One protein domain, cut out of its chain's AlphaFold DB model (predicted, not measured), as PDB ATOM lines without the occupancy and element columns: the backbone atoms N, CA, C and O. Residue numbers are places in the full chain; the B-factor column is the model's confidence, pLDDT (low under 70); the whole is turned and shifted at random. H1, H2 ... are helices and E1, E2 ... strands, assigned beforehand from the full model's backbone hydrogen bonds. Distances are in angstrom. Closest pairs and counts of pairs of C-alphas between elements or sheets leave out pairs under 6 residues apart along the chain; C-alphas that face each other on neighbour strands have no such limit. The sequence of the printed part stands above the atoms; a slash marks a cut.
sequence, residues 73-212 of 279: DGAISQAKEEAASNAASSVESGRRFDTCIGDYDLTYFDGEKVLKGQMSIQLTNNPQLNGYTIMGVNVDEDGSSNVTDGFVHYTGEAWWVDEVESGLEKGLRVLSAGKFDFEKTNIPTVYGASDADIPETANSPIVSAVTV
ATOM      1  N   ASP A  73      14.679 -30.889 -44.137       80.88
ATOM      2  CA  ASP A  73      14.495 -32.330 -44.009       80.88
ATOM      3  C   ASP A  73      15.851 -33.057 -43.988       80.88
ATOM      4  O   ASP A  73      16.026 -34.018 -43.234       80.88
ATOM      5  N   GLY A  74      16.844 -32.551 -44.727       83.00
ATOM      6  CA  GLY A  74      18.242 -32.976 -44.628       83.00
ATOM      7  C   GLY A  74      18.853 -32.731 -43.241       83.00
ATOM      8  O   GLY A  74      19.444 -33.643 -42.664       83.00
ATOM      9  N   ALA A  75      18.655 -31.545 -42.662       79.06
ATOM     10  CA  ALA A  75      19.143 -31.207 -41.322       79.06
ATOM     11  C   ALA A  75      18.460 -32.042 -40.224       79.06
ATOM     12  O   ALA A  75      19.124 -32.527 -39.311       79.06
ATOM     13  N   ILE A  76      17.148 -32.276 -40.341       76.25
ATOM     14  CA  ILE A  76      16.400 -33.174 -39.449       76.25
ATOM     15  C   ILE A  76      16.931 -34.606 -39.568       76.25
ATOM     16  O   ILE A  76      17.125 -35.284 -38.559       76.25
ATOM     17  N   SER A  77      17.183 -35.075 -40.793       85.62
ATOM     18  CA  SER A  77      17.732 -36.415 -41.032       85.62
ATOM     19  C   SER A  77      19.115 -36.570 -40.402       85.62
ATOM     20  O   SER A  77      19.368 -37.569 -39.732       85.62
ATOM     21  N   GLN A  78      19.973 -35.556 -40.537       83.81
ATOM     22  CA  GLN A  78      21.283 -35.529 -39.895       83.81
ATOM     23  C   GLN A  78      21.164 -35.550 -38.364       83.81
ATOM     24  O   GLN A  78      21.809 -36.370 -37.721       83.81
ATOM     25  N   ALA A  79      20.304 -34.716 -37.772       80.31
ATOM     26  CA  ALA A  79      20.102 -34.690 -36.320       80.31
ATOM     27  C   ALA A  79      19.615 -36.047 -35.773       80.31
ATOM     28  O   ALA A  79      20.042 -36.493 -34.705       80.31
ATOM     29  N   LYS A  80      18.759 -36.747 -36.529       83.88
ATOM     30  CA  LYS A  80      18.322 -38.117 -36.213       83.88
ATOM     31  C   LYS A  80      19.470 -39.121 -36.276       83.88
ATOM     32  O   LYS A  80      19.587 -39.960 -35.383       83.88
ATOM     33  N   GLU A  81      20.300 -39.050 -37.313       86.75
ATOM     34  CA  GLU A  81      21.456 -39.935 -37.479       86.75
ATOM     35  C   GLU A  81      22.510 -39.708 -36.386       86.75
ATOM     36  O   GLU A  81      23.028 -40.674 -35.819       86.75
ATOM     37  N   GLU A  82      22.780 -38.453 -36.029       83.06
ATOM     38  CA  GLU A  82      23.681 -38.088 -34.932       83.06
ATOM     39  C   GLU A  82      23.153 -38.599 -33.586       83.06
ATOM     40  O   GLU A  82      23.892 -39.240 -32.836       83.06
ATOM     41  N   ALA A  83      21.858 -38.414 -33.309       78.88
ATOM     42  CA  ALA A  83      21.221 -38.948 -32.107       78.88
ATOM     43  C   ALA A  83      21.330 -40.483 -32.027       78.88
ATOM     44  O   ALA A  83      21.697 -41.026 -30.982       78.88
ATOM     45  N   ALA A  84      21.077 -41.185 -33.136       79.88
ATOM     46  CA  ALA A  84      21.205 -42.640 -33.207       79.88
ATOM     47  C   ALA A  84      22.662 -43.113 -33.044       79.88
ATOM     48  O   ALA A  84      22.923 -44.127 -32.394       79.88
ATOM     49  N   SER A  85      23.621 -42.369 -33.597       80.38
ATOM     50  CA  SER A  85      25.050 -42.676 -33.484       80.38
ATOM     51  C   SER A  85      25.559 -42.492 -32.054       80.38
ATOM     52  O   SER A  85      26.281 -43.347 -31.535       80.38
ATOM     53  N   ASN A  86      25.127 -41.425 -31.380       72.06
ATOM     54  CA  ASN A  86      25.470 -41.162 -29.981       72.06
ATOM     55  C   ASN A  86      24.861 -42.209 -29.039       72.06
ATOM     56  O   ASN A  86      25.521 -42.628 -28.082       72.06
ATOM     57  N   ALA A  87      23.659 -42.705 -29.356       68.62
ATOM     58  CA  ALA A  87      23.025 -43.789 -28.617       68.62
ATOM     59  C   ALA A  87      23.905 -45.049 -28.583       68.62
ATOM     60  O   ALA A  87      24.059 -45.666 -27.531       68.62
ATOM     61  N   ALA A  88      24.555 -45.412 -29.691       66.81
ATOM     62  CA  ALA A  88      25.383 -46.617 -29.758       66.81
ATOM     63  C   ALA A  88      26.662 -46.559 -28.890       66.81
ATOM     64  O   ALA A  88      27.268 -47.598 -28.628       66.81
ATOM     65  N   SER A  89      27.083 -45.367 -28.447       63.72
ATOM     66  CA  SER A  89      28.397 -45.135 -27.832       63.72
ATOM     67  C   SER A  89      28.366 -44.854 -26.322       63.72
ATOM     68  O   SER A  89      29.434 -44.737 -25.714       63.72
ATOM     69  N   SER A  90      27.195 -44.703 -25.693       58.09
ATOM     70  CA  SER A  90      27.102 -44.184 -24.318       58.09
ATOM     71  C   SER A  90      26.977 -45.279 -23.248       58.09
ATOM     72  O   SER A  90      26.118 -46.154 -23.320       58.09
ATOM     73  N   VAL A  91      27.824 -45.201 -22.214       56.31
ATOM     74  CA  VAL A  91      27.707 -45.981 -20.970       56.31
ATOM     75  C   VAL A  91      26.780 -45.212 -20.030       56.31
ATOM     76  O   VAL A  91      27.132 -44.154 -19.513       56.31
ATOM     77  N   GLU A  92      25.567 -45.723 -19.851       58.97
ATOM     78  CA  GLU A  92      24.478 -44.998 -19.202       58.97
ATOM     79  C   GLU A  92      24.684 -44.853 -17.683       58.97
ATOM     80  O   GLU A  92      24.831 -45.834 -16.954       58.97
ATOM     81  N   SER A  93      24.641 -43.627 -17.164       53.75
ATOM     82  CA  SER A  93      24.567 -43.352 -15.721       53.75
ATOM     83  C   SER A  93      23.731 -42.094 -15.498       53.75
ATOM     84  O   SER A  93      24.262 -41.005 -15.338       53.75
ATOM     85  N   GLY A  94      22.407 -42.236 -15.551       63.56
ATOM     86  CA  GLY A  94      21.464 -41.139 -15.344       63.56
ATOM     87  C   GLY A  94      20.089 -41.659 -14.931       63.56
ATOM     88  O   GLY A  94      19.719 -42.788 -15.269       63.56
ATOM     89  N   ARG A  95      19.346 -40.855 -14.163       69.94
ATOM     90  CA  ARG A  95      17.980 -41.172 -13.724       69.94
ATOM     91  C   ARG A  95      17.067 -41.240 -14.955       69.94
ATOM     92  O   ARG A  95      17.009 -40.286 -15.724       69.94
ATOM     93  N   ARG A  96      16.361 -42.361 -15.125       85.06
ATOM     94  CA  ARG A  96      15.378 -42.551 -16.201       85.06
ATOM     95  C   ARG A  96      13.964 -42.517 -15.660       85.06
ATOM     96  O   ARG A  96      13.730 -42.926 -14.524       85.06
ATOM     97  N   PHE A  97      13.044 -42.049 -16.484       83.94
ATOM     98  CA  PHE A  97      11.612 -42.036 -16.204       83.94
ATOM     99  C   PHE A  97      10.849 -42.542 -17.429       83.94
ATOM    100  O   PHE A  97      11.386 -42.512 -18.527       83.94
ATOM    101  N   ASP A  98       9.622 -43.031 -17.260       85.12
ATOM    102  CA  ASP A  98       8.835 -43.549 -18.390       85.12
ATOM    103  C   ASP A  98       8.221 -42.415 -19.210       85.12
ATOM    104  O   ASP A  98       8.276 -42.393 -20.440       85.12
ATOM    105  N   THR A  99       7.632 -41.443 -18.523       86.31
ATOM    106  CA  THR A  99       7.079 -40.237 -19.130       86.31
ATOM    107  C   THR A  99       7.205 -39.083 -18.147       86.31
ATOM    108  O   THR A  99       7.078 -39.262 -16.936       86.31
ATOM    109  N   CYS A 100       7.471 -37.898 -18.675       84.56
ATOM    110  CA  CYS A 100       7.468 -36.647 -17.936       84.56
ATOM    111  C   CYS A 100       6.662 -35.626 -18.727       84.56
ATOM    112  O   CYS A 100       6.817 -35.548 -19.940       84.56
ATOM    113  N   ILE A 101       5.853 -34.826 -18.037       85.56
ATOM    114  CA  ILE A 101       5.204 -33.643 -18.598       85.56
ATOM    115  C   ILE A 101       5.595 -32.461 -17.718       85.56
ATOM    116  O   ILE A 101       5.623 -32.594 -16.492       85.56
ATOM    117  N   GLY A 102       5.898 -31.324 -18.328       82.62
ATOM    118  CA  GLY A 102       6.161 -30.104 -17.581       82.62
ATOM    119  C   GLY A 102       6.112 -28.863 -18.450       82.62
ATOM    120  O   GLY A 102       6.145 -28.945 -19.679       82.62
ATOM    121  N   ASP A 103       6.091 -27.725 -17.770       80.62
ATOM    122  CA  ASP A 103       6.239 -26.408 -18.368       80.62
ATOM    123  C   ASP A 103       7.662 -25.894 -18.121       80.62
ATOM    124  O   ASP A 103       8.239 -26.051 -17.039       80.62
ATOM    125  N   TYR A 104       8.250 -25.324 -19.163       76.69
ATOM    126  CA  TYR A 104       9.659 -24.987 -19.265       76.69
ATOM    127  C   TYR A 104       9.769 -23.533 -19.715       76.69
ATOM    128  O   TYR A 104       9.121 -23.116 -20.678       76.69
ATOM    129  N   ASP A 105      10.624 -22.766 -19.041       75.06
ATOM    130  CA  ASP A 105      10.970 -21.432 -19.515       75.06
ATOM    131  C   ASP A 105      12.009 -21.579 -20.631       75.06
ATOM    132  O   ASP A 105      13.113 -22.107 -20.432       75.06
ATOM    133  N   LEU A 106      11.659 -21.103 -21.824       71.50
ATOM    134  CA  LEU A 106      12.531 -21.127 -22.988       71.50
ATOM    135  C   LEU A 106      13.266 -19.794 -23.091       71.50
ATOM    136  O   LEU A 106      12.661 -18.724 -23.041       71.50
ATOM    137  N   THR A 107      14.583 -19.848 -23.269       69.31
ATOM    138  CA  THR A 107      15.365 -18.691 -23.717       69.31
ATOM    139  C   THR A 107      15.983 -19.025 -25.065       69.31
ATOM    140  O   THR A 107      16.725 -20.003 -25.183       69.31
ATOM    141  N   TYR A 108      15.684 -18.209 -26.072       71.44
ATOM    142  CA  TYR A 108      16.152 -18.411 -27.439       71.44
ATOM    143  C   TYR A 108      16.741 -17.128 -28.015       71.44
ATOM    144  O   TYR A 108      16.540 -16.027 -27.493       71.44
ATOM    145  N   PHE A 109      17.527 -17.290 -29.072       65.38
ATOM    146  CA  PHE A 109      18.161 -16.187 -29.778       65.38
ATOM    147  C   PHE A 109      17.477 -15.980 -31.124       65.38
ATOM    148  O   PHE A 109      17.432 -16.903 -31.935       65.38
ATOM    149  N   ASP A 110      17.011 -14.757 -31.362       65.94
ATOM    150  CA  ASP A 110      16.599 -14.279 -32.679       65.94
ATOM    151  C   ASP A 110      17.582 -13.189 -33.132       65.94
ATOM    152  O   ASP A 110      17.594 -12.056 -32.633       65.94
ATOM    153  N   GLY A 111      18.506 -13.579 -34.011       73.19
ATOM    154  CA  GLY A 111      19.661 -12.761 -34.369       73.19
ATOM    155  C   GLY A 111      20.524 -12.440 -33.143       73.19
ATOM    156  O   GLY A 111      21.162 -13.318 -32.569       73.19
ATOM    157  N   GLU A 112      20.565 -11.167 -32.747       73.00
ATOM    158  CA  GLU A 112      21.308 -10.690 -31.567       73.00
ATOM    159  C   GLU A 112      20.411 -10.466 -30.337       73.00
ATOM    160  O   GLU A 112      20.889 -10.049 -29.279       73.00
ATOM    161  N   LYS A 113      19.103 -10.722 -30.455       70.31
ATOM    162  CA  LYS A 113      18.147 -10.534 -29.365       70.31
ATOM    163  C   LYS A 113      17.958 -11.834 -28.600       70.31
ATOM    164  O   LYS A 113      17.731 -12.887 -29.185       70.31
ATOM    165  N   VAL A 114      18.013 -11.729 -27.276       74.81
ATOM    166  CA  VAL A 114      17.594 -12.801 -26.372       74.81
ATOM    167  C   VAL A 114      16.104 -12.640 -26.122       74.81
ATOM    168  O   VAL A 114      15.682 -11.628 -25.556       74.81
ATOM    169  N   LEU A 115      15.329 -13.634 -26.529       72.50
ATOM    170  CA  LEU A 115      13.891 -13.705 -26.317       72.50
ATOM    171  C   LEU A 115      13.566 -14.785 -25.286       72.50
ATOM    172  O   LEU A 115      14.385 -15.657 -24.974       72.50
ATOM    173  N   LYS A 116      12.373 -14.673 -24.707       75.44
ATOM    174  CA  LYS A 116      11.846 -15.611 -23.720       75.44
ATOM    175  C   LYS A 116      10.495 -16.112 -24.194       75.44
ATOM    176  O   LYS A 116       9.692 -15.313 -24.661       75.44
ATOM    177  N   GLY A 117      10.252 -17.399 -24.018       74.56
ATOM    178  CA  GLY A 117       8.970 -18.036 -24.289       74.56
ATOM    179  C   GLY A 117       8.649 -19.064 -23.215       74.56
ATOM    180  O   GLY A 117       9.457 -19.312 -22.314       74.56
ATOM    181  N   GLN A 118       7.473 -19.666 -23.321       77.69
ATOM    182  CA  GLN A 118       7.100 -20.818 -22.512       77.69
ATOM    183  C   GLN A 118       6.878 -22.025 -23.410       77.69
ATOM    184  O   GLN A 118       6.322 -21.917 -24.502       77.69
ATOM    185  N   MET A 119       7.323 -23.180 -22.934       82.94
ATOM    186  CA  MET A 119       7.221 -24.442 -23.642       82.94
ATOM    187  C   MET A 119       6.624 -25.489 -22.706       82.94
ATOM    188  O   MET A 119       7.188 -25.768 -21.652       82.94
ATOM    189  N   SER A 120       5.509 -26.094 -23.099       87.12
ATOM    190  CA  SER A 120       4.940 -27.251 -22.409       87.12
ATOM    191  C   SER A 120       5.320 -28.503 -23.185       87.12
ATOM    192  O   SER A 120       4.903 -28.653 -24.336       87.12
ATOM    193  N   ILE A 121       6.135 -29.385 -22.601       88.12
ATOM    194  CA  ILE A 121       6.564 -30.625 -23.263       88.12
ATOM    195  C   ILE A 121       6.196 -31.876 -22.491       88.12
ATOM    196  O   ILE A 121       6.200 -31.923 -21.261       88.12
ATOM    197  N   GLN A 122       5.993 -32.933 -23.265       90.00
ATOM    198  CA  GLN A 122       6.004 -34.313 -22.844       90.00
ATOM    199  C   GLN A 122       7.274 -35.000 -23.360       90.00
ATOM    200  O   GLN A 122       7.542 -35.041 -24.561       90.00
ATOM    201  N   LEU A 123       8.026 -35.600 -22.442       90.81
ATOM    202  CA  LEU A 123       9.158 -36.475 -22.714       90.81
ATOM    203  C   LEU A 123       8.713 -37.922 -22.523       90.81
ATOM    204  O   LEU A 123       8.335 -38.304 -21.416       90.81
ATOM    205  N   THR A 124       8.774 -38.733 -23.577       93.44
ATOM    206  CA  THR A 124       8.406 -40.159 -23.527       93.44
ATOM    207  C   THR A 124       9.637 -41.022 -23.740       93.44
ATOM    208  O   THR A 124      10.352 -40.841 -24.724       93.44
ATOM    209  N   ASN A 125       9.896 -41.955 -22.826       92.38
ATOM    210  CA  ASN A 125      11.088 -42.795 -22.857       92.38
ATOM    211  C   ASN A 125      11.176 -43.623 -24.144       92.38
ATOM    212  O   ASN A 125      10.250 -44.356 -24.495       92.38
ATOM    213  N   ASN A 126      12.316 -43.531 -24.820       91.12
ATOM    214  CA  ASN A 126      12.641 -44.284 -26.016       91.12
ATOM    215  C   ASN A 126      13.991 -44.999 -25.819       91.12
ATOM    216  O   ASN A 126      15.040 -44.515 -26.266       91.12
ATOM    217  N   PRO A 127      13.986 -46.178 -25.170       87.06
ATOM    218  CA  PRO A 127      15.211 -46.908 -24.866       87.06
ATOM    219  C   PRO A 127      15.911 -47.456 -26.113       87.06
ATOM    220  O   PRO A 127      17.075 -47.820 -26.032       87.06
ATOM    221  N   GLN A 128      15.243 -47.511 -27.269       86.81
ATOM    222  CA  GLN A 128      15.882 -47.929 -28.521       86.81
ATOM    223  C   GLN A 128      16.864 -46.875 -29.045       86.81
ATOM    224  O   GLN A 128      17.805 -47.220 -29.754       86.81
ATOM    225  N   LEU A 129      16.643 -45.609 -28.686       86.50
ATOM    226  CA  LEU A 129      17.480 -44.474 -29.070       86.50
ATOM    227  C   LEU A 129      18.274 -43.901 -27.888       86.50
ATOM    228  O   LEU A 129      18.924 -42.876 -28.041       86.50
ATOM    229  N   ASN A 130      18.239 -44.540 -26.714       90.50
ATOM    230  CA  ASN A 130      18.888 -44.061 -25.488       90.50
ATOM    231  C   ASN A 130      18.509 -42.617 -25.109       90.50
ATOM    232  O   ASN A 130      19.351 -41.784 -24.763       90.50
ATOM    233  N   GLY A 131      17.214 -42.310 -25.164       91.88
ATOM    234  CA  GLY A 131      16.718 -40.990 -24.799       91.88
ATOM    235  C   GLY A 131      15.205 -40.925 -24.693       91.88
ATOM    236  O   GLY A 131      14.547 -41.918 -24.397       91.88
ATOM    237  N   TYR A 132      14.655 -39.746 -24.948       92.38
ATOM    238  CA  TYR A 132      13.233 -39.456 -24.886       92.38
ATOM    239  C   TYR A 132      12.771 -38.794 -26.176       92.38
ATOM    240  O   TYR A 132      13.449 -37.916 -26.703       92.38
ATOM    241  N   THR A 133      11.596 -39.179 -26.658       94.88
ATOM    242  CA  THR A 133      10.885 -38.436 -27.702       94.88
ATOM    243  C   THR A 133      10.218 -37.212 -27.080       94.88
ATOM    244  O   THR A 133       9.631 -37.319 -26.000       94.88
ATOM    245  N   ILE A 134      10.318 -36.071 -27.760       93.25
ATOM    246  CA  ILE A 134       9.759 -34.787 -27.328       93.25
ATOM    247  C   ILE A 134       8.477 -34.520 -28.115       93.25
ATOM    248  O   ILE A 134       8.467 -34.592 -29.340       93.25
ATOM    249  N   MET A 135       7.406 -34.184 -27.407       94.06
ATOM    250  CA  MET A 135       6.190 -33.590 -27.968       94.06
ATOM    251  C   MET A 135       5.800 -32.394 -27.109       94.06
ATOM    252  O   MET A 135       6.178 -32.346 -25.944       94.06
ATOM    253  N   GLY A 136       5.042 -31.441 -27.638       93.00
ATOM    254  CA  GLY A 136       4.693 -30.263 -26.857       93.00
ATOM    255  C   GLY A 136       4.163 -29.100 -27.670       93.00
ATOM    256  O   GLY A 136       3.957 -29.207 -28.879       93.00
ATOM    257  N   VAL A 137       3.964 -27.991 -26.970       90.06
ATOM    258  CA  VAL A 137       3.494 -26.720 -27.514       90.06
ATOM    259  C   VAL A 137       4.390 -25.611 -26.971       90.06
ATOM    260  O   VAL A 137       4.646 -25.559 -25.766       90.06
ATOM    261  N   ASN A 138       4.840 -24.714 -27.841       85.62
ATOM    262  CA  ASN A 138       5.451 -23.452 -27.445       85.62
ATOM    263  C   ASN A 138       4.434 -22.329 -27.579       85.62
ATOM    264  O   ASN A 138       3.632 -22.313 -28.516       85.62
ATOM    265  N   VAL A 139       4.510 -21.372 -26.662       83.31
ATOM    266  CA  VAL A 139       3.725 -20.142 -26.690       83.31
ATOM    267  C   VAL A 139       4.665 -18.965 -26.453       83.31
ATOM    268  O   VAL A 139       5.388 -18.920 -25.451       83.31
ATOM    269  N   ASP A 140       4.648 -18.012 -27.378       79.06
ATOM    270  CA  ASP A 140       5.381 -16.750 -27.296       79.06
ATOM    271  C   ASP A 140       4.473 -15.552 -27.646       79.06
ATOM    272  O   ASP A 140       3.244 -15.656 -27.622       79.06
ATOM    273  N   GLU A 141       5.071 -14.377 -27.869       73.38
ATOM    274  CA  GLU A 141       4.340 -13.143 -28.194       73.38
ATOM    275  C   GLU A 141       3.701 -13.184 -29.594       73.38
ATOM    276  O   GLU A 141       2.678 -12.533 -29.821       73.38
ATOM    277  N   ASP A 142       4.269 -13.973 -30.508       72.56
ATOM    278  CA  ASP A 142       3.881 -14.029 -31.917       72.56
ATOM    279  C   ASP A 142       2.874 -15.157 -32.202       72.56
ATOM    280  O   ASP A 142       2.133 -15.102 -33.191       72.56
ATOM    281  N   GLY A 143       2.765 -16.147 -31.310       82.88
ATOM    282  CA  GLY A 143       1.692 -17.132 -31.331       82.88
ATOM    283  C   GLY A 143       2.034 -18.443 -30.633       82.88
ATOM    284  O   GLY A 143       2.763 -18.493 -29.645       82.88
ATOM    285  N   SER A 144       1.441 -19.525 -31.141       87.06
ATOM    286  CA  SER A 144       1.725 -20.887 -30.692       87.06
ATOM    287  C   SER A 144       2.303 -21.738 -31.818       87.06
ATOM    288  O   SER A 144       1.899 -21.640 -32.985       87.06
ATOM    289  N   SER A 145       3.235 -22.611 -31.450       88.31
ATOM    290  CA  SER A 145       3.781 -23.650 -32.319       88.31
ATOM    291  C   SER A 145       3.730 -25.007 -31.631       88.31
ATOM    292  O   SER A 145       3.772 -25.091 -30.404       88.31
ATOM    293  N   ASN A 146       3.641 -26.074 -32.417       94.31
ATOM    294  CA  ASN A 146       3.688 -27.440 -31.910       94.31
ATOM    295  C   ASN A 146       5.043 -28.070 -32.185       94.31
ATOM    296  O   ASN A 146       5.545 -27.994 -33.306       94.31
ATOM    297  N   VAL A 147       5.556 -28.813 -31.210       92.88
ATOM    298  CA  VAL A 147       6.660 -29.741 -31.436       92.88
ATOM    299  C   VAL A 147       6.121 -30.934 -32.224       92.88
ATOM    300  O   VAL A 147       5.382 -31.768 -31.696       92.88
ATOM    301  N   THR A 148       6.475 -31.005 -33.503       94.06
ATOM    302  CA  THR A 148       6.033 -32.063 -34.429       94.06
ATOM    303  C   THR A 148       6.958 -33.275 -34.430       94.06
ATOM    304  O   THR A 148       6.534 -34.379 -34.770       94.06
ATOM    305  N   ASP A 149       8.217 -33.075 -34.045       94.69
ATOM    306  CA  ASP A 149       9.229 -34.114 -33.905       94.69
ATOM    307  C   ASP A 149      10.294 -33.643 -32.912       94.69
ATOM    308  O   ASP A 149      10.509 -32.442 -32.749       94.69
ATOM    309  N   GLY A 150      10.993 -34.565 -32.266       93.62
ATOM    310  CA  GLY A 150      12.064 -34.197 -31.357       93.62
ATOM    311  C   GLY A 150      12.574 -35.340 -30.509       93.62
ATOM    312  O   GLY A 150      11.898 -36.343 -30.262       93.62
ATOM    313  N   PHE A 151      13.801 -35.170 -30.045       93.81
ATOM    314  CA  PHE A 151      14.509 -36.160 -29.267       93.81
ATOM    315  C   PHE A 151      15.477 -35.499 -28.290       93.81
ATOM    316  O   PHE A 151      16.139 -34.515 -28.617       93.81
ATOM    317  N   VAL A 152      15.603 -36.082 -27.102       90.69
ATOM    318  CA  VAL A 152      16.642 -35.746 -26.128       90.69
ATOM    319  C   VAL A 152      17.331 -37.014 -25.642       90.69
ATOM    320  O   VAL A 152      16.698 -37.904 -25.081       90.69
ATOM    321  N   HIS A 153      18.643 -37.100 -25.829       90.94
ATOM    322  CA  HIS A 153      19.466 -38.191 -25.319       90.94
ATOM    323  C   HIS A 153      19.546 -38.137 -23.785       90.94
ATOM    324  O   HIS A 153      19.449 -37.062 -23.190       90.94
ATOM    325  N   TYR A 154      19.804 -39.259 -23.107       87.62
ATOM    326  CA  TYR A 154      19.936 -39.277 -21.637       87.62
ATOM    327  C   TYR A 154      21.046 -38.368 -21.081       87.62
ATOM    328  O   TYR A 154      21.023 -38.015 -19.904       87.62
ATOM    329  N   THR A 155      22.009 -37.963 -21.913       84.75
ATOM    330  CA  THR A 155      23.057 -36.981 -21.564       84.75
ATOM    331  C   THR A 155      22.563 -35.532 -21.571       84.75
ATOM    332  O   THR A 155      23.317 -34.622 -21.213       84.75
ATOM    333  N   GLY A 156      21.324 -35.308 -22.008       85.12
ATOM    334  CA  GLY A 156      20.696 -34.002 -22.125       85.12
ATOM    335  C   GLY A 156      20.757 -33.388 -23.518       85.12
ATOM    336  O   GLY A 156      20.046 -32.426 -23.765       85.12
ATOM    337  N   GLU A 157      21.576 -33.891 -24.440       84.81
ATOM    338  CA  GLU A 157      21.629 -33.345 -25.805       84.81
ATOM    339  C   GLU A 157      20.293 -33.533 -26.520       84.81
ATOM    340  O   GLU A 157      19.747 -34.635 -26.508       84.81
ATOM    341  N   ALA A 158      19.764 -32.469 -27.121       87.12
ATOM    342  CA  ALA A 158      18.419 -32.470 -27.671       87.12
ATOM    343  C   ALA A 158      18.300 -31.716 -28.992       87.12
ATOM    344  O   ALA A 158      19.022 -30.750 -29.248       87.12
ATOM    345  N   TRP A 159      17.311 -32.124 -29.775       89.38
ATOM    346  CA  TRP A 159      16.805 -31.398 -30.930       89.38
ATOM    347  C   TRP A 159      15.289 -31.568 -31.020       89.38
ATOM    348  O   TRP A 159      14.738 -32.558 -30.539       89.38
ATOM    349  N   TRP A 160      14.604 -30.605 -31.622       91.62
ATOM    350  CA  TRP A 160      13.165 -30.676 -31.866       91.62
ATOM    351  C   TRP A 160      12.757 -29.772 -33.026       91.62
ATOM    352  O   TRP A 160      13.488 -28.857 -33.405       91.62
ATOM    353  N   VAL A 161      11.606 -30.067 -33.622       87.88
ATOM    354  CA  VAL A 161      11.039 -29.337 -34.752       87.88
ATOM    355  C   VAL A 161       9.718 -28.722 -34.337       87.88
ATOM    356  O   VAL A 161       8.747 -29.440 -34.092       87.88
ATOM    357  N   ASP A 162       9.679 -27.399 -34.340       87.75
ATOM    358  CA  ASP A 162       8.483 -26.616 -34.068       87.75
ATOM    359  C   ASP A 162       7.778 -26.260 -35.378       87.75
ATOM    360  O   ASP A 162       8.433 -25.912 -36.361       87.75
ATOM    361  N   GLU A 163       6.449 -26.344 -35.408       88.62
ATOM    362  CA  GLU A 163       5.618 -25.884 -36.522       88.62
ATOM    363  C   GLU A 163       4.585 -24.868 -36.037       88.62
ATOM    364  O   GLU A 163       3.802 -25.142 -35.125       88.62
ATOM    365  N   VAL A 164       4.574 -23.686 -36.652       86.31
ATOM    366  CA  VAL A 164       3.653 -22.597 -36.301       86.31
ATOM    367  C   VAL A 164       2.225 -22.948 -36.729       86.31
ATOM    368  O   VAL A 164       1.956 -23.205 -37.908       86.31
ATOM    369  N   GLU A 165       1.275 -22.920 -35.792       87.62
ATOM    370  CA  GLU A 165      -0.101 -23.370 -36.050       87.62
ATOM    371  C   GLU A 165      -1.015 -22.293 -36.654       87.62
ATOM    372  O   GLU A 165      -2.019 -22.602 -37.316       87.62
ATOM    373  N   SER A 166      -0.709 -21.020 -36.403       82.44
ATOM    374  CA  SER A 166      -1.599 -19.900 -36.712       82.44
ATOM    375  C   SER A 166      -0.839 -18.625 -37.085       82.44
ATOM    376  O   SER A 166       0.383 -18.573 -37.036       82.44
ATOM    377  N   GLY A 167      -1.566 -17.597 -37.527       82.50
ATOM    378  CA  GLY A 167      -0.963 -16.338 -37.961       82.50
ATOM    379  C   GLY A 167      -0.387 -16.380 -39.380       82.50
ATOM    380  O   GLY A 167      -0.715 -17.253 -40.187       82.50
ATOM    381  N   LEU A 168       0.430 -15.374 -39.702       75.94
ATOM    382  CA  LEU A 168       1.014 -15.195 -41.039       75.94
ATOM    383  C   LEU A 168       2.116 -16.212 -41.352       75.94
ATOM    384  O   LEU A 168       2.407 -16.449 -42.520       75.94
ATOM    385  N   GLU A 169       2.688 -16.818 -40.316       78.69
ATOM    386  CA  GLU A 169       3.784 -17.781 -40.419       78.69
ATOM    387  C   GLU A 169       3.303 -19.228 -40.291       78.69
ATOM    388  O   GLU A 169       4.109 -20.137 -40.140       78.69
ATOM    389  N   LYS A 170       1.990 -19.475 -40.377       86.06
ATOM    390  CA  LYS A 170       1.437 -20.829 -40.298       86.06
ATOM    391  C   LYS A 170       2.141 -21.790 -41.268       86.06
ATOM    392  O   LYS A 170       2.204 -21.531 -42.470       86.06
ATOM    393  N   GLY A 171       2.590 -22.931 -40.745       84.69
ATOM    394  CA  GLY A 171       3.334 -23.953 -41.488       84.69
ATOM    395  C   GLY A 171       4.838 -23.686 -41.593       84.69
ATOM    396  O   GLY A 171       5.561 -24.493 -42.179       84.69
ATOM    397  N   LEU A 172       5.334 -22.578 -41.030       82.06
ATOM    398  CA  LEU A 172       6.761 -22.383 -40.809       82.06
ATOM    399  C   LEU A 172       7.253 -23.468 -39.851       82.06
ATOM    400  O   LEU A 172       6.729 -23.611 -38.748       82.06
ATOM    401  N   ARG A 173       8.269 -24.215 -40.293       85.19
ATOM    402  CA  ARG A 173       8.946 -25.234 -39.495       85.19
ATOM    403  C   ARG A 173      10.325 -24.740 -39.088       85.19
ATOM    404  O   ARG A 173      11.069 -24.222 -39.924       85.19
ATOM    405  N   VAL A 174      10.669 -24.950 -37.829       81.38
ATOM    406  CA  VAL A 174      11.930 -24.523 -37.231       81.38
ATOM    407  C   VAL A 174      12.585 -25.721 -36.567       81.38
ATOM    408  O   VAL A 174      11.978 -26.357 -35.714       81.38
ATOM    409  N   LEU A 175      13.826 -26.027 -36.950       85.19
ATOM    410  CA  LEU A 175      14.653 -26.997 -36.235       85.19
ATOM    411  C   LEU A 175      15.442 -26.265 -35.148       85.19
ATOM    412  O   LEU A 175      16.229 -25.358 -35.434       85.19
ATOM    413  N   SER A 176      15.250 -26.713 -33.918       82.62
ATOM    414  CA  SER A 176      15.923 -26.227 -32.724       82.62
ATOM    415  C   SER A 176      16.821 -27.325 -32.165       82.62
ATOM    416  O   SER A 176      16.490 -28.510 -32.215       82.62
ATOM    417  N   ALA A 177      17.966 -26.932 -31.615       81.62
ATOM    418  CA  ALA A 177      18.868 -27.825 -30.896       81.62
ATOM    419  C   ALA A 177      19.298 -27.188 -29.573       81.62
ATOM    420  O   ALA A 177      19.426 -25.963 -29.467       81.62
ATOM    421  N   GLY A 178      19.518 -28.019 -28.558       83.44
ATOM    422  CA  GLY A 178      19.796 -27.554 -27.207       83.44
ATOM    423  C   GLY A 178      20.273 -28.648 -26.261       83.44
ATOM    424  O   GLY A 178      20.647 -29.750 -26.665       83.44
ATOM    425  N   LYS A 179      20.280 -28.316 -24.967       81.75
ATOM    426  CA  LYS A 179      20.661 -29.241 -23.901       81.75
ATOM    427  C   LYS A 179      19.707 -29.151 -22.712       81.75
ATOM    428  O   LYS A 179      19.515 -28.073 -22.157       81.75
ATOM    429  N   PHE A 180      19.171 -30.293 -22.303       80.69
ATOM    430  CA  PHE A 180      18.413 -30.503 -21.078       80.69
ATOM    431  C   PHE A 180      19.359 -30.845 -19.930       80.69
ATOM    432  O   PHE A 180      20.200 -31.737 -20.034       80.69
ATOM    433  N   ASP A 181      19.217 -30.144 -18.813       78.81
ATOM    434  CA  ASP A 181      19.943 -30.454 -17.586       78.81
ATOM    435  C   ASP A 181      19.033 -31.260 -16.651       78.81
ATOM    436  O   ASP A 181      18.275 -30.697 -15.861       78.81
ATOM    437  N   PHE A 182      19.073 -32.589 -16.761       77.25
ATOM    438  CA  PHE A 182      18.254 -33.489 -15.938       77.25
ATOM    439  C   PHE A 182      18.646 -33.500 -14.451       77.25
ATOM    440  O   PHE A 182      17.870 -33.973 -13.624       77.25
ATOM    441  N   GLU A 183      19.832 -32.999 -14.090       73.62
ATOM    442  CA  GLU A 183      20.288 -32.989 -12.695       73.62
ATOM    443  C   GLU A 183      19.779 -31.769 -11.933       73.62
ATOM    444  O   GLU A 183      19.502 -31.840 -10.735       73.62
ATOM    445  N   LYS A 184      19.636 -30.639 -12.624       65.56
ATOM    446  CA  LYS A 184      19.149 -29.392 -12.019       65.56
ATOM    447  C   LYS A 184      17.651 -29.242 -12.005       65.56
ATOM    448  O   LYS A 184      17.120 -28.334 -11.365       65.56
ATOM    449  N   THR A 185      16.981 -30.085 -12.761       55.19
ATOM    450  CA  THR A 185      15.555 -29.989 -12.954       55.19
ATOM    451  C   THR A 185      14.896 -30.886 -11.927       55.19
ATOM    452  O   THR A 185      15.073 -32.102 -11.916       55.19
ATOM    453  N   ASN A 186      14.121 -30.273 -11.029       49.72
ATOM    454  CA  ASN A 186      13.140 -31.003 -10.233       49.72
ATOM    455  C   ASN A 186      12.013 -31.417 -11.179       49.72
ATOM    456  O   ASN A 186      10.915 -30.874 -11.116       49.72
ATOM    457  N   ILE A 187      12.312 -32.330 -12.100       50.88
ATOM    458  CA  ILE A 187      11.318 -32.904 -12.988       50.88
ATOM    459  C   ILE A 187      10.356 -33.681 -12.092       50.88
ATOM    460  O   ILE A 187      10.785 -34.675 -11.485       50.88
ATOM    461  N   PRO A 188       9.085 -33.256 -11.968       42.72
ATOM    462  CA  PRO A 188       8.093 -34.040 -11.264       42.72
ATOM    463  C   PRO A 188       7.989 -35.356 -12.025       42.72
ATOM    464  O   PRO A 188       7.531 -35.414 -13.164       42.72
ATOM    465  N   THR A 189       8.511 -36.421 -11.430       36.91
ATOM    466  CA  THR A 189       8.401 -37.749 -12.014       36.91
ATOM    467  C   THR A 189       6.943 -38.145 -11.830       36.91
ATOM    468  O   THR A 189       6.551 -38.541 -10.734       36.91
ATOM    469  N   VAL A 190       6.112 -37.965 -12.859       35.22
ATOM    470  CA  VAL A 190       4.733 -38.460 -12.833       35.22
ATOM    471  C   VAL A 190       4.813 -39.978 -12.975       35.22
ATOM    472  O   VAL A 190       4.776 -40.530 -14.071       35.22
ATOM    473  N   TYR A 191       4.994 -40.668 -11.846       31.56
ATOM    474  CA  TYR A 191       4.749 -42.102 -11.760       31.56
ATOM    475  C   TYR A 191       3.260 -42.325 -12.022       31.56
ATOM    476  O   TYR A 191       2.418 -41.651 -11.431       31.56
ATOM    477  N   GLY A 192       2.952 -43.224 -12.956       28.38
ATOM    478  CA  GLY A 192       1.603 -43.436 -13.468       28.38
ATOM    479  C   GLY A 192       0.510 -43.471 -12.392       28.38
ATOM    480  O   GLY A 192       0.603 -44.216 -11.422       28.38
ATOM    481  N   ALA A 193      -0.539 -42.686 -12.650       30.34
ATOM    482  CA  ALA A 193      -1.881 -42.739 -12.072       30.34
ATOM    483  C   ALA A 193      -2.011 -42.680 -10.534       30.34
ATOM    484  O   ALA A 193      -1.996 -43.692  -9.838       30.34
ATOM    485  N   SER A 194      -2.329 -41.496 -10.008       29.38
ATOM    486  CA  SER A 194      -3.497 -41.295  -9.126       29.38
ATOM    487  C   SER A 194      -3.755 -39.799  -8.915       29.38
ATOM    488  O   SER A 194      -2.810 -39.024  -8.831       29.38
ATOM    489  N   ASP A 195      -5.036 -39.417  -8.871       30.67
ATOM    490  CA  ASP A 195      -5.568 -38.069  -8.610       30.67
ATOM    491  C   ASP A 195      -5.051 -37.473  -7.284       30.67
ATOM    492  O   ASP A 195      -5.750 -37.479  -6.268       30.67
ATOM    493  N   ALA A 196      -3.821 -36.968  -7.267       29.75
ATOM    494  CA  ALA A 196      -3.262 -36.276  -6.116       29.75
ATOM    495  C   ALA A 196      -2.449 -35.061  -6.570       29.75
ATOM    496  O   ALA A 196      -1.495 -35.184  -7.335       29.75
ATOM    497  N   ASP A 197      -2.896 -33.907  -6.079       32.31
ATOM    498  CA  ASP A 197      -2.326 -32.562  -6.152       32.31
ATOM    499  C   ASP A 197      -0.855 -32.477  -6.604       32.31
ATOM    500  O   ASP A 197       0.069 -32.918  -5.916       32.31
ATOM    501  N   ILE A 198      -0.641 -31.823  -7.750       39.22
ATOM    502  CA  ILE A 198       0.680 -31.387  -8.210       39.22
ATOM    503  C   ILE A 198       1.107 -30.198  -7.328       39.22
ATOM    504  O   ILE A 198       0.405 -29.186  -7.315       39.22
ATOM    505  N   PRO A 199       2.230 -30.260  -6.586       30.06
ATOM    506  CA  PRO A 199       2.706 -29.109  -5.826       30.06
ATOM    507  C   PRO A 199       3.243 -28.020  -6.770       30.06
ATOM    508  O   PRO A 199       4.198 -28.242  -7.511       30.06
ATOM    509  N   GLU A 200       2.654 -26.825  -6.686       35.16
ATOM    510  CA  GLU A 200       2.881 -25.612  -7.504       35.16
ATOM    511  C   GLU A 200       4.276 -24.955  -7.342       35.16
ATOM    512  O   GLU A 200       4.466 -23.769  -7.589       35.16
ATOM    513  N   THR A 201       5.299 -25.693  -6.913       30.22
ATOM    514  CA  THR A 201       6.651 -25.145  -6.704       30.22
ATOM    515  C   THR A 201       7.722 -26.110  -7.197       30.22
ATOM    516  O   THR A 201       8.459 -26.704  -6.408       30.22
ATOM    517  N   ALA A 202       7.824 -26.260  -8.515       30.80
ATOM    518  CA  ALA A 202       9.015 -26.784  -9.171       30.80
ATOM    519  C   ALA A 202       9.715 -25.620  -9.887       30.80
ATOM    520  O   ALA A 202       9.081 -24.875 -10.625       30.80
ATOM    521  N   ASN A 203      11.014 -25.427  -9.636       31.80
ATOM    522  CA  ASN A 203      11.810 -24.481 -10.416       31.80
ATOM    523  C   ASN A 203      11.813 -24.955 -11.873       31.80
ATOM    524  O   ASN A 203      12.301 -26.058 -12.143       31.80
ATOM    525  N   SER A 204      11.275 -24.133 -12.775       28.58
ATOM    526  CA  SER A 204      11.202 -24.439 -14.199       28.58
ATOM    527  C   SER A 204      12.601 -24.740 -14.750       28.58
ATOM    528  O   SER A 204      13.550 -23.987 -14.499       28.58
ATOM    529  N   PRO A 205      12.769 -25.842 -15.488       36.16
ATOM    530  CA  PRO A 205      13.980 -26.094 -16.252       36.16
ATOM    531  C   PRO A 205      14.275 -24.956 -17.230       36.16
ATOM    532  O   PRO A 205      13.362 -24.454 -17.879       36.16
ATOM    533  N   ILE A 206      15.552 -24.597 -17.390       35.88
ATOM    534  CA  ILE A 206      15.977 -23.673 -18.448       35.88
ATOM    535  C   ILE A 206      16.397 -24.505 -19.655       35.88
ATOM    536  O   ILE A 206      17.393 -25.230 -19.589       35.88
ATOM    537  N   VAL A 207      15.678 -24.357 -20.766       39.25
ATOM    538  CA  VAL A 207      16.112 -24.859 -22.074       39.25
ATOM    539  C   VAL A 207      16.845 -23.725 -22.789       39.25
ATOM    540  O   VAL A 207      16.304 -22.635 -22.970       39.25
ATOM    541  N   SER A 208      18.106 -23.959 -23.165       42.03
ATOM    542  CA  SER A 208      18.845 -23.066 -24.067       42.03
ATOM    543  C   SER A 208      18.776 -23.630 -25.476       42.03
ATOM    544  O   SER A 208      19.342 -24.695 -25.732       42.03
ATOM    545  N   ALA A 209      18.084 -22.917 -26.361       33.12
ATOM    546  CA  ALA A 209      17.898 -23.301 -27.753       33.12
ATOM    547  C   ALA A 209      18.505 -22.255 -28.692       33.12
ATOM    548  O   ALA A 209      18.460 -21.051 -28.422       33.12
ATOM    549  N   VAL A 210      19.060 -22.718 -29.810       35.69
ATOM    550  CA  VAL A 210      19.390 -21.857 -30.949       35.69
ATOM    551  C   VAL A 210      18.412 -22.181 -32.068       35.69
ATOM    552  O   VAL A 210      18.379 -23.309 -32.557       35.69
ATOM    553  N   THR A 211      17.634 -21.178 -32.459       33.56
ATOM    554  CA  THR A 211      16.682 -21.254 -33.564       33.56
ATOM    555  C   THR A 211      17.406 -20.928 -34.865       33.56
ATOM    556  O   THR A 211      17.920 -19.821 -35.039       33.56
ATOM    557  N   VAL A 212      17.457 -21.880 -35.798       33.25
ATOM    558  CA  VAL A 212      17.886 -21.598 -37.174       33.25
ATOM    559  C   VAL A 212      16.647 -21.192 -37.964       33.25
ATOM    560  O   VAL A 212      15.872 -22.042 -38.401       33.25
TER     561      VAL A 212
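This is residues 73 to 212 of the 279 residues of an uncharacterized protein of Thalassiosira oceanica (UniProt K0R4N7). Seven strands, E1 to E7, make a closed barrel, and one helix, H1, packs along its outside over E4 and E5. The barrel wall is well paired from E1 to E6 and loosely closed by E7, which comes after a wide loop, residues 180 to 205, with no named element. The printed part has 140 residues, with one named helix and then seven named strands along the chain; round the ring run E1 to E7 and back to E1, a mixed sheet, antiparallel but for the parallel pair E7 and E1. The class is mostly strand, and the whole is compact, with a radius of gyration of the C-alphas of 15.3 A and spans of 41 by 39 by 26 A.

Start with E1, residues 99 to 110, and E2, residues 113 to 126, an antiparallel hairpin where N 104 and O 119 are 2.7 A apart, within hydrogen-bond range. On the other side of E2 look for E3, residues 131 to 139, with N 122 and O 135 at 2.7 A. E4, residues 144 to 153, is next, with N 132 and O 152 at 2.8 A. E5, residues 157 to 164, follows, with N 148 and O 161 at 2.8 A, and then E6, residues 173 to 179, with N 160 and O 176 at 2.9 A. These neighbours make a meander, each strand the antiparallel neighbour of the one before, which ends with E7, residues 206 to 212. Between E6 and E7 find one N and O pair within range, N 210 and O 177, 3.3 A; E7 and E1 are parallel at 53 degrees, with N 107 and O 207 at 3.3 A. H1, residues 73 to 87, is on the barrel and outside it, at a height over the sheet of 9.5 A. It runs along the strands, at 20 degrees to E5 on the local plane; its closest C-alphas to E4 are those of Ala 83 and His 153, 7.1 A. Every O i to N i+4 pair of H1 is within hydrogen-bond range.

Find C-alpha 73 at (14.495, -32.330, -44.009); from there H1 runs 21.0 A to C-alpha 87. E1 begins at (7.079, -40.237, -19.130), is 30.8 A long and bends by 64 degrees at residue 102. E2, 34.4 A, bends by 67 degrees at residue 118, and E4, 25.4 A, by 65 degrees at residue 149. E7 ends at C-alpha 212, (17.886, -21.598, -37.174).

The two C-alphas farthest apart are those of Val 91 and Leu 168, 45.4 A. The printed part has no cut. The links H1 to E1 and E6 to E7 are long. Expect low confidence, pLDDT under 70, at residues 87 to 95, 107, 109 to 110 and 184 to 212; the mean of the printed part is 72.5, and that of E7 is 36.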